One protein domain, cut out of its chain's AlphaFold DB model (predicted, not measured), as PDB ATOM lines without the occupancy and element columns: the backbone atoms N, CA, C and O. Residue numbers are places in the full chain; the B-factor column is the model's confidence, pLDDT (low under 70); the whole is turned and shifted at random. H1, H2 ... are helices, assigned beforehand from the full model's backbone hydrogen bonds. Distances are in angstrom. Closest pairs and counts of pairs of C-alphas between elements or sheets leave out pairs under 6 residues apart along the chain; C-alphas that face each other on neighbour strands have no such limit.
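Overview. This is residues 12 to 72 of the 330 residues of an uncharacterized protein of Acutalibacter muris (UniProt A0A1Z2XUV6). One long helix, H1, and two short ones, H2 and H3, make a small, loosely joined group with their centres in a triangle, and a wide loop between H1 and H2 swings away from them. Residues 41 to 47 of that loop stick out, while H3 follows H2 after a tight link. The printed part has 61 residues, with three named helices in the order H1, H2, H3 and no named strand; the class is all helix. It is only just compact, close to loose, with a radius of gyration of the C-alphas of 12.4 A, and its C-alphas span 34 by 30 by 19 A.

Along the chain. H1 covers residues 12 to 28 and is 24.4 A long from C-alpha 12 at (12.059, 45.212, 130.719) to C-alpha 28 at (11.546, 35.273, 108.456). H2 covers residues 51 to 58, 11.0 A from first to last C-alpha. H3 covers residues 61 to 68, 10.7 A, and ends with C-alpha 68 at (2.387, 25.899, 115.174).

Arrangement. H1 and H2 form a helical hairpin and touch, H1 with residues 19 to 23 alone; the closest C-alphas, of Val 23 and Ile 55, are 6.6 A apart. They run opposite ways at a steep tilt of 42 degrees. H3 is close to H1 but not clearly touching, the closest C-alphas being those of Gly 24 and Gln 63 at 7.0 A; the two run the same way at a shallow tilt of 29 degrees. H2 and H3 are also close but not clearly touching, with the C-alphas of Trp 56 and Arg 64 closest at 6.7 A, and run opposite ways at a shallow tilt of 29 degrees. In H1, H2 and H3 every O i to N i+4 pair is within hydrogen-bond range.

Size, cuts and confidence. The two C-alphas farthest apart, of Asn 43 and Ala 69, are 34.6 A apart. The printed part has no cut. The link from H1 to H2, residues 29 to 50, is long. The mean pLDDT of the printed part is 71.7, and residues 30 to 49 are under 70.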
ATOM      1  N   ALA A  12      12.619  46.533 130.990       75.81
ATOM      2  CA  ALA A  12      12.059  45.212 130.719       75.81
ATOM      3  C   ALA A  12      11.172  45.226 129.466       75.81
ATOM      4  O   ALA A  12      11.282  44.339 128.615       75.81
ATOM      5  N   HIS A  13      10.352  46.267 129.299       80.25
ATOM      6  CA  HIS A  13       9.529  46.448 128.110       80.25
ATOM      7  C   HIS A  13      10.377  46.608 126.841       80.25
ATOM      8  O   HIS A  13      10.164  45.888 125.866       80.25
ATOM      9  N   ARG A  14      11.384  47.494 126.855       81.88
ATOM     10  CA  ARG A  14      12.294  47.685 125.710       81.88
ATOM     11  C   ARG A  14      13.031  46.395 125.350       81.88
ATOM     12  O   ARG A  14      13.112  46.051 124.172       81.88
ATOM     13  N   PHE A  15      13.526  45.666 126.349       79.75
ATOM     14  CA  PHE A  15      14.205  44.388 126.145       79.75
ATOM     15  C   PHE A  15      13.266  43.344 125.531       79.75
ATOM     16  O   PHE A  15      13.622  42.699 124.546       79.75
ATOM     17  N   SER A  16      12.028  43.239 126.031       75.31
ATOM     18  CA  SER A  16      11.014  42.359 125.444       75.31
ATOM     19  C   SER A  16      10.704  42.720 123.990       75.31
ATOM     20  O   SER A  16      10.520  41.813 123.182       75.31
ATOM     21  N   THR A  17      10.641  44.006 123.641       81.25
ATOM     22  CA  THR A  17      10.396  44.451 122.260       81.25
ATOM     23  C   THR A  17      11.539  44.049 121.329       81.25
ATOM     24  O   THR A  17      11.288  43.527 120.244       81.25
ATOM     25  N   ILE A  18      12.793  44.216 121.768       83.44
ATOM     26  CA  ILE A  18      13.977  43.797 121.002       83.44
ATOM     27  C   ILE A  18      13.980  42.278 120.793       83.44
ATOM     28  O   ILE A  18      14.177  41.820 119.668       83.44
ATOM     29  N   LEU A  19      13.710  41.494 121.844       80.88
ATOM     30  CA  LEU A  19      13.631  40.034 121.740       80.88
ATOM     31  C   LEU A  19      12.556  39.588 120.743       80.88
ATOM     32  O   LEU A  19      12.822  38.724 119.911       80.88
ATOM     33  N   ARG A  20      11.366  40.200 120.773       80.81
ATOM     34  CA  ARG A  20      10.288  39.881 119.822       80.81
ATOM     35  C   ARG A  20      10.676  40.221 118.388       80.81
ATOM     36  O   ARG A  20      10.447  39.403 117.503       80.81
ATOM     37  N   ALA A  21      11.299  41.376 118.148       83.56
ATOM     38  CA  ALA A  21      11.788  41.736 116.816       83.56
ATOM     39  C   ALA A  21      12.851  40.742 116.314       83.56
ATOM     40  O   ALA A  21      12.796  40.313 115.162       83.56
ATOM     41  N   ALA A  22      13.764  40.314 117.193       83.00
ATOM     42  CA  ALA A  22      14.757  39.296 116.871       83.00
ATOM     43  C   ALA A  22      14.098  37.956 116.508       83.00
ATOM     44  O   ALA A  22      14.423  37.394 115.470       83.00
ATOM     45  N   VAL A  23      13.127  37.473 117.292       85.06
ATOM     46  CA  VAL A  23      12.366  36.255 116.952       85.06
ATOM     47  C   VAL A  23      11.676  36.397 115.598       85.06
ATOM     48  O   VAL A  23      11.762  35.483 114.784       85.06
ATOM     49  N   GLY A  24      11.038  37.538 115.327       83.50
ATOM     50  CA  GLY A  24      10.392  37.807 114.040       83.50
ATOM     51  C   GLY A  24      11.366  37.652 112.873       83.50
ATOM     52  O   GLY A  24      11.108  36.869 111.961       83.50
ATOM     53  N   PHE A  25      12.530  38.294 112.976       83.00
ATOM     54  CA  PHE A  25      13.608  38.164 111.999       83.00
ATOM     55  C   PHE A  25      14.085  36.710 111.841       83.00
ATOM     56  O   PHE A  25      14.227  36.223 110.722       83.00
ATOM     57  N   LEU A  26      14.287  35.979 112.943       79.38
ATOM     58  CA  LEU A  26      14.706  34.571 112.915       79.38
ATOM     59  C   LEU A  26      13.685  33.666 112.212       79.38
ATOM     60  O   LEU A  26      14.077  32.748 111.493       79.38
ATOM     61  N   LEU A  27      12.389  33.925 112.409       81.31
ATOM     62  CA  LEU A  27      11.315  33.195 111.737       81.31
ATOM     63  C   LEU A  27      11.207  33.570 110.248       81.31
ATOM     64  O   LEU A  27      10.791  32.741 109.448       81.31
ATOM     65  N   GLU A  28      11.535  34.805 109.857       79.12
ATOM     66  CA  GLU A  28      11.546  35.273 108.456       79.12
ATOM     67  C   GLU A  28      12.735  34.770 107.639       79.12
ATOM     68  O   GLU A  28      12.589  34.517 106.448       79.12
ATOM     69  N   GLN A  29      13.903  34.601 108.259       72.00
ATOM     70  CA  GLN A  29      15.102  34.102 107.575       72.00
ATOM     71  C   GLN A  29      15.031  32.609 107.225       72.00
ATOM     72  O   GLN A  29      15.986  32.064 106.674       72.00
ATOM     73  N   ASP A  30      13.929  31.932 107.568       60.47
ATOM     74  CA  ASP A  30      13.673  30.512 107.311       60.47
ATOM     75  C   ASP A  30      14.758  29.554 107.838       60.47
ATOM     76  O   ASP A  30      14.756  28.361 107.538       60.47
ATOM     77  N   ASN A  31      15.670  30.075 108.658       55.28
ATOM     78  CA  ASN A  31      16.860  29.411 109.148       55.28
ATOM     79  C   ASN A  31      17.365  30.212 110.364       55.28
ATOM     80  O   ASN A  31      17.938  31.292 110.173       55.28
ATOM     81  N   PRO A  32      17.152  29.766 111.620       54.19
ATOM     82  CA  PRO A  32      17.775  30.432 112.758       54.19
ATOM     83  C   PRO A  32      19.296  30.428 112.510       54.19
ATOM     84  O   PRO A  32      19.871  29.350 112.329       54.19
ATOM     85  N   PRO A  33      19.966  31.596 112.411       47.28
ATOM     86  CA  PRO A  33      21.313  31.692 111.889       47.28
ATOM     87  C   PRO A  33      22.233  30.763 112.648       47.28
ATOM     88  O   PRO A  33      22.261  30.786 113.881       47.28
ATOM     89  N   ARG A  34      23.097  30.065 111.905       43.75
ATOM     90  CA  ARG A  34      24.230  29.297 112.438       43.75
ATOM     91  C   ARG A  34      25.136  30.082 113.413       43.75
ATOM     92  O   ARG A  34      26.054  29.493 113.960       43.75
ATOM     93  N   LYS A  35      24.919  31.393 113.596       41.81
ATOM     94  CA  LYS A  35      25.765  32.339 114.335       41.81
ATOM     95  C   LYS A  35      25.105  33.062 115.515       41.81
ATOM     96  O   LYS A  35      25.817  33.762 116.219       41.81
ATOM     97  N   VAL A  36      23.832  32.823 115.851       43.78
ATOM     98  CA  VAL A  36      23.317  33.162 117.211       43.78
ATOM     99  C   VAL A  36      23.849  32.137 118.247       43.78
ATOM    100  O   VAL A  36      23.235  31.860 119.262       43.78
ATOM    101  N   ILE A  37      24.974  31.482 117.934       44.88
ATOM    102  CA  ILE A  37      25.337  30.109 118.326       44.88
ATOM    103  C   ILE A  37      26.630  30.052 119.162       44.88
ATOM    104  O   ILE A  37      27.001  28.978 119.614       44.88
ATOM    105  N   GLU A  38      27.289  31.175 119.446       39.94
ATOM    106  CA  GLU A  38      28.563  31.189 120.194       39.94
ATOM    107  C   GLU A  38      28.558  32.129 121.411       39.94
ATOM    108  O   GLU A  38      29.601  32.611 121.841       39.94
ATOM    109  N   ILE A  39      27.391  32.391 122.002       41.94
ATOM    110  CA  ILE A  39      27.301  33.066 123.305       41.94
ATOM    111  C   ILE A  39      26.547  32.142 124.257       41.94
ATOM    112  O   ILE A  39      25.399  32.405 124.561       41.94
ATOM    113  N   ASP A  40      27.151  31.026 124.674       39.28
ATOM    114  CA  ASP A  40      26.584  30.196 125.755       39.28
ATOM    115  C   ASP A  40      27.653  29.370 126.498       39.28
ATOM    116  O   ASP A  40      27.523  28.175 126.741       39.28
ATOM    117  N   ASN A  41      28.728  30.056 126.905       38.91
ATOM    118  CA  ASN A  41      29.659  29.597 127.949       38.91
ATOM    119  C   ASN A  41      29.460  30.346 129.284       38.91
ATOM    120  O   ASN A  41      30.341  30.331 130.144       38.91
ATOM    121  N   PHE A  42      28.314  31.006 129.497       39.06
ATOM    122  CA  PHE A  42      28.003  31.595 130.803       39.06
ATOM    123  C   PHE A  42      27.257  30.593 131.695       39.06
ATOM    124  O   PHE A  42      26.035  30.517 131.738       39.06
ATOM    125  N   ASN A  43      28.083  29.811 132.392       46.31
ATOM    126  CA  ASN A  43      27.831  28.976 133.566       46.31
ATOM    127  C   ASN A  43      26.555  29.291 134.371       46.31
ATOM    128  O   ASN A  43      26.560  30.218 135.178       46.31
ATOM    129  N   LEU A  44      25.537  28.426 134.276       41.78
ATOM    130  CA  LEU A  44      24.506  28.273 135.319       41.78
ATOM    131  C   LEU A  44      24.085  26.813 135.601       41.78
ATOM    132  O   LEU A  44      23.150  26.589 136.360       41.78
ATOM    133  N   GLY A  45      24.762  25.800 135.042       39.56
ATOM    134  CA  GLY A  45      24.531  24.391 135.414       39.56
ATOM    135  C   GLY A  45      23.143  23.819 135.074       39.56
ATOM    136  O   GLY A  45      22.827  22.709 135.494       39.56
ATOM    137  N   LEU A  46      22.320  24.542 134.310       43.75
ATOM    138  CA  LEU A  46      21.032  24.069 133.804       43.75
ATOM    139  C   LEU A  46      21.209  23.490 132.391       43.75
ATOM    140  O   LEU A  46      21.953  24.075 131.599       43.75
ATOM    141  N   PRO A  47      20.536  22.379 132.033       50.56
ATOM    142  CA  PRO A  47      20.526  21.900 130.656       50.56
ATOM    143  C   PRO A  47      19.914  22.987 129.766       50.56
ATOM    144  O   PRO A  47      18.736  23.324 129.904       50.56
ATOM    145  N   LEU A  48      20.734  23.566 128.884       51.28
ATOM    146  CA  LEU A  48      20.291  24.598 127.949       51.28
ATOM    147  C   LEU A  48      19.147  24.026 127.091       51.28
ATOM    148  O   LEU A  48      19.300  22.935 126.531       51.28
ATOM    149  N   PRO A  49      17.992  24.712 126.991       59.03
ATOM    150  CA  PRO A  49      16.960  24.315 126.044       59.03
ATOM    151  C   PRO A  49      17.556  24.326 124.635       59.03
ATOM    152  O   PRO A  49      18.395  25.172 124.317       59.03
ATOM    153  N   ASP A  50      17.125  23.404 123.770       74.12
ATOM    154  CA  ASP A  50      17.517  23.494 122.366       74.12
ATOM    155  C   ASP A  50      17.070  24.850 121.780       74.12
ATOM    156  O   ASP A  50      16.148  25.505 122.279       74.12
ATOM    157  N   LYS A  51      17.740  25.291 120.714       77.25
ATOM    158  CA  LYS A  51      17.579  26.642 120.153       77.25
ATOM    159  C   LYS A  51      16.131  26.955 119.776       77.25
ATOM    160  O   LYS A  51      15.677  28.077 119.984       77.25
ATOM    161  N   PHE A  52      15.397  25.972 119.261       83.12
ATOM    162  CA  PHE A  52      13.999  26.149 118.886       83.12
ATOM    163  C   PHE A  52      13.104  26.236 120.130       83.12
ATOM    164  O   PHE A  52      12.236  27.108 120.193       83.12
ATOM    165  N   SER A  53      13.379  25.441 121.166       83.88
ATOM    166  CA  SER A  53      12.715  25.557 122.474       83.88
ATOM    167  C   SER A  53      12.958  26.918 123.147       83.88
ATOM    168  O   SER A  53      12.053  27.480 123.775       83.88
ATOM    169  N   ALA A  54      14.157  27.491 123.000       81.69
ATOM    170  CA  ALA A  54      14.457  28.844 123.473       81.69
ATOM    171  C   ALA A  54      13.634  29.893 122.710       81.69
ATOM    172  O   ALA A  54      12.972  30.719 123.340       81.69
ATOM    173  N   ILE A  55      13.594  29.808 121.372       86.12
ATOM    174  CA  ILE A  55      12.774  30.685 120.519       86.12
ATOM    175  C   ILE A  55      11.295  30.607 120.921       86.12
ATOM    176  O   ILE A  55      10.679  31.646 121.136       86.12
ATOM    177  N   TRP A  56      10.736  29.407 121.116       89.00
ATOM    178  CA  TRP A  56       9.353  29.228 121.587       89.00
ATOM    179  C   TRP A  56       9.069  29.960 122.904       89.00
ATOM    180  O   TRP A  56       8.026  30.601 123.089       89.00
ATOM    181  N   THR A  57      10.021  29.862 123.832       83.56
ATOM    182  CA  THR A  57       9.923  30.452 125.167       83.56
ATOM    183  C   THR A  57       9.777  31.973 125.068       83.56
ATOM    184  O   THR A  57       8.895  32.532 125.723       83.56
ATOM    185  N   ILE A  58      10.557  32.638 124.212       84.19
ATOM    186  CA  ILE A  58      10.547  34.105 124.067       84.19
ATOM    187  C   ILE A  58       9.578  34.643 123.004       84.19
ATOM    188  O   ILE A  58       9.281  35.838 123.022       84.19
ATOM    189  N   ALA A  59       9.085  33.789 122.103       87.19
ATOM    190  CA  ALA A  59       8.138  34.167 121.059       87.19
ATOM    191  C   ALA A  59       6.879  34.814 121.652       87.19
ATOM    192  O   ALA A  59       6.438  34.454 122.741       87.19
ATOM    193  N   ASP A  60       6.274  35.766 120.954       87.75
ATOM    194  CA  ASP A  60       4.949  36.255 121.326       87.75
ATOM    195  C   ASP A  60       3.829  35.344 120.798       87.75
ATOM    196  O   ASP A  60       4.054  34.305 120.175       87.75
ATOM    197  N   PHE A  61       2.590  35.728 121.085       88.44
ATOM    198  CA  PHE A  61       1.402  34.986 120.690       88.44
ATOM    199  C   PHE A  61       1.304  34.753 119.170       88.44
ATOM    200  O   PHE A  61       1.076  33.624 118.736       88.44
ATOM    201  N   ASN A  62       1.535  35.781 118.347       90.31
ATOM    202  CA  ASN A  62       1.430  35.670 116.888       90.31
ATOM    203  C   ASN A  62       2.578  34.839 116.306       90.31
ATOM    204  O   ASN A  62       2.384  34.040 115.390       90.31
ATOM    205  N   GLN A  63       3.774  34.989 116.869       90.31
ATOM    206  CA  GLN A  63       4.941  34.199 116.491       90.31
ATOM    207  C   GLN A  63       4.730  32.715 116.790       90.31
ATOM    208  O   GLN A  63       5.020  31.876 115.940       90.31
ATOM    209  N   ARG A  64       4.141  32.372 117.943       92.50
ATOM    210  CA  ARG A  64       3.798  30.979 118.269       92.50
ATOM    211  C   ARG A  64       2.723  30.409 117.351       92.50
ATOM    212  O   ARG A  64       2.879  29.274 116.916       92.50
ATOM    213  N   LYS A  65       1.702  31.192 116.976       91.81
ATOM    214  CA  LYS A  65       0.724  30.777 115.948       91.81
ATOM    215  C   LYS A  65       1.417  30.407 114.640       91.81
ATOM    216  O   LYS A  65       1.150  29.354 114.072       91.81
ATOM    217  N   ARG A  66       2.360  31.243 114.195       90.38
ATOM    218  CA  ARG A  66       3.159  30.977 112.992       90.38
ATOM    219  C   ARG A  66       4.014  29.712 113.128       90.38
ATOM    220  O   ARG A  66       4.132  28.970 112.159       90.38
ATOM    221  N   MET A  67       4.599  29.462 114.300       91.75
ATOM    222  CA  MET A  67       5.388  28.249 114.552       91.75
ATOM    223  C   MET A  67       4.524  26.981 114.521       91.75
ATOM    224  O   MET A  67       4.899  26.015 113.862       91.75
ATOM    225  N   LEU A  68       3.354  27.006 115.169       91.62
ATOM    226  CA  LEU A  68       2.387  25.899 115.174       91.62
ATOM    227  C   LEU A  68       1.837  25.598 113.772       91.62
ATOM    228  O   LEU A  68       1.585  24.444 113.450       91.62
ATOM    229  N   ALA A  69       1.709  26.612 112.911       91.12
ATOM    230  CA  ALA A  69       1.283  26.442 111.521       91.12
ATOM    231  C   ALA A  69       2.343  25.778 110.614       91.12
ATOM    232  O   ALA A  69       2.076  25.513 109.444       91.12
ATOM    233  N   SER A  70       3.567  25.538 111.097       89.50
ATOM    234  CA  SER A  70       4.608  24.828 110.338       89.50
ATOM    235  C   SER A  70       5.458  23.920 111.245       89.50
ATOM    236  O   SER A  70       6.647  24.203 111.450       89.50
ATOM    237  N   PRO A  71       4.879  22.818 111.772       90.81
ATOM    238  CA  PRO A  71       5.538  21.937 112.738       90.81
ATOM    239  C   PRO A  71       6.883  21.389 112.261       90.81
ATOM    240  O   PRO A  71       7.870  21.498 112.984       90.81
ATOM    241  N   GLU A  72       6.962  20.925 111.012       87.31
ATOM    242  CA  GLU A  72       8.188  20.390 110.394       87.31
ATOM    243  C   GLU A  72       9.387  21.336 110.496       87.31
ATOM    244  O   GLU A  72      10.532  20.921 110.663       87.31
TER     245      GLU A  72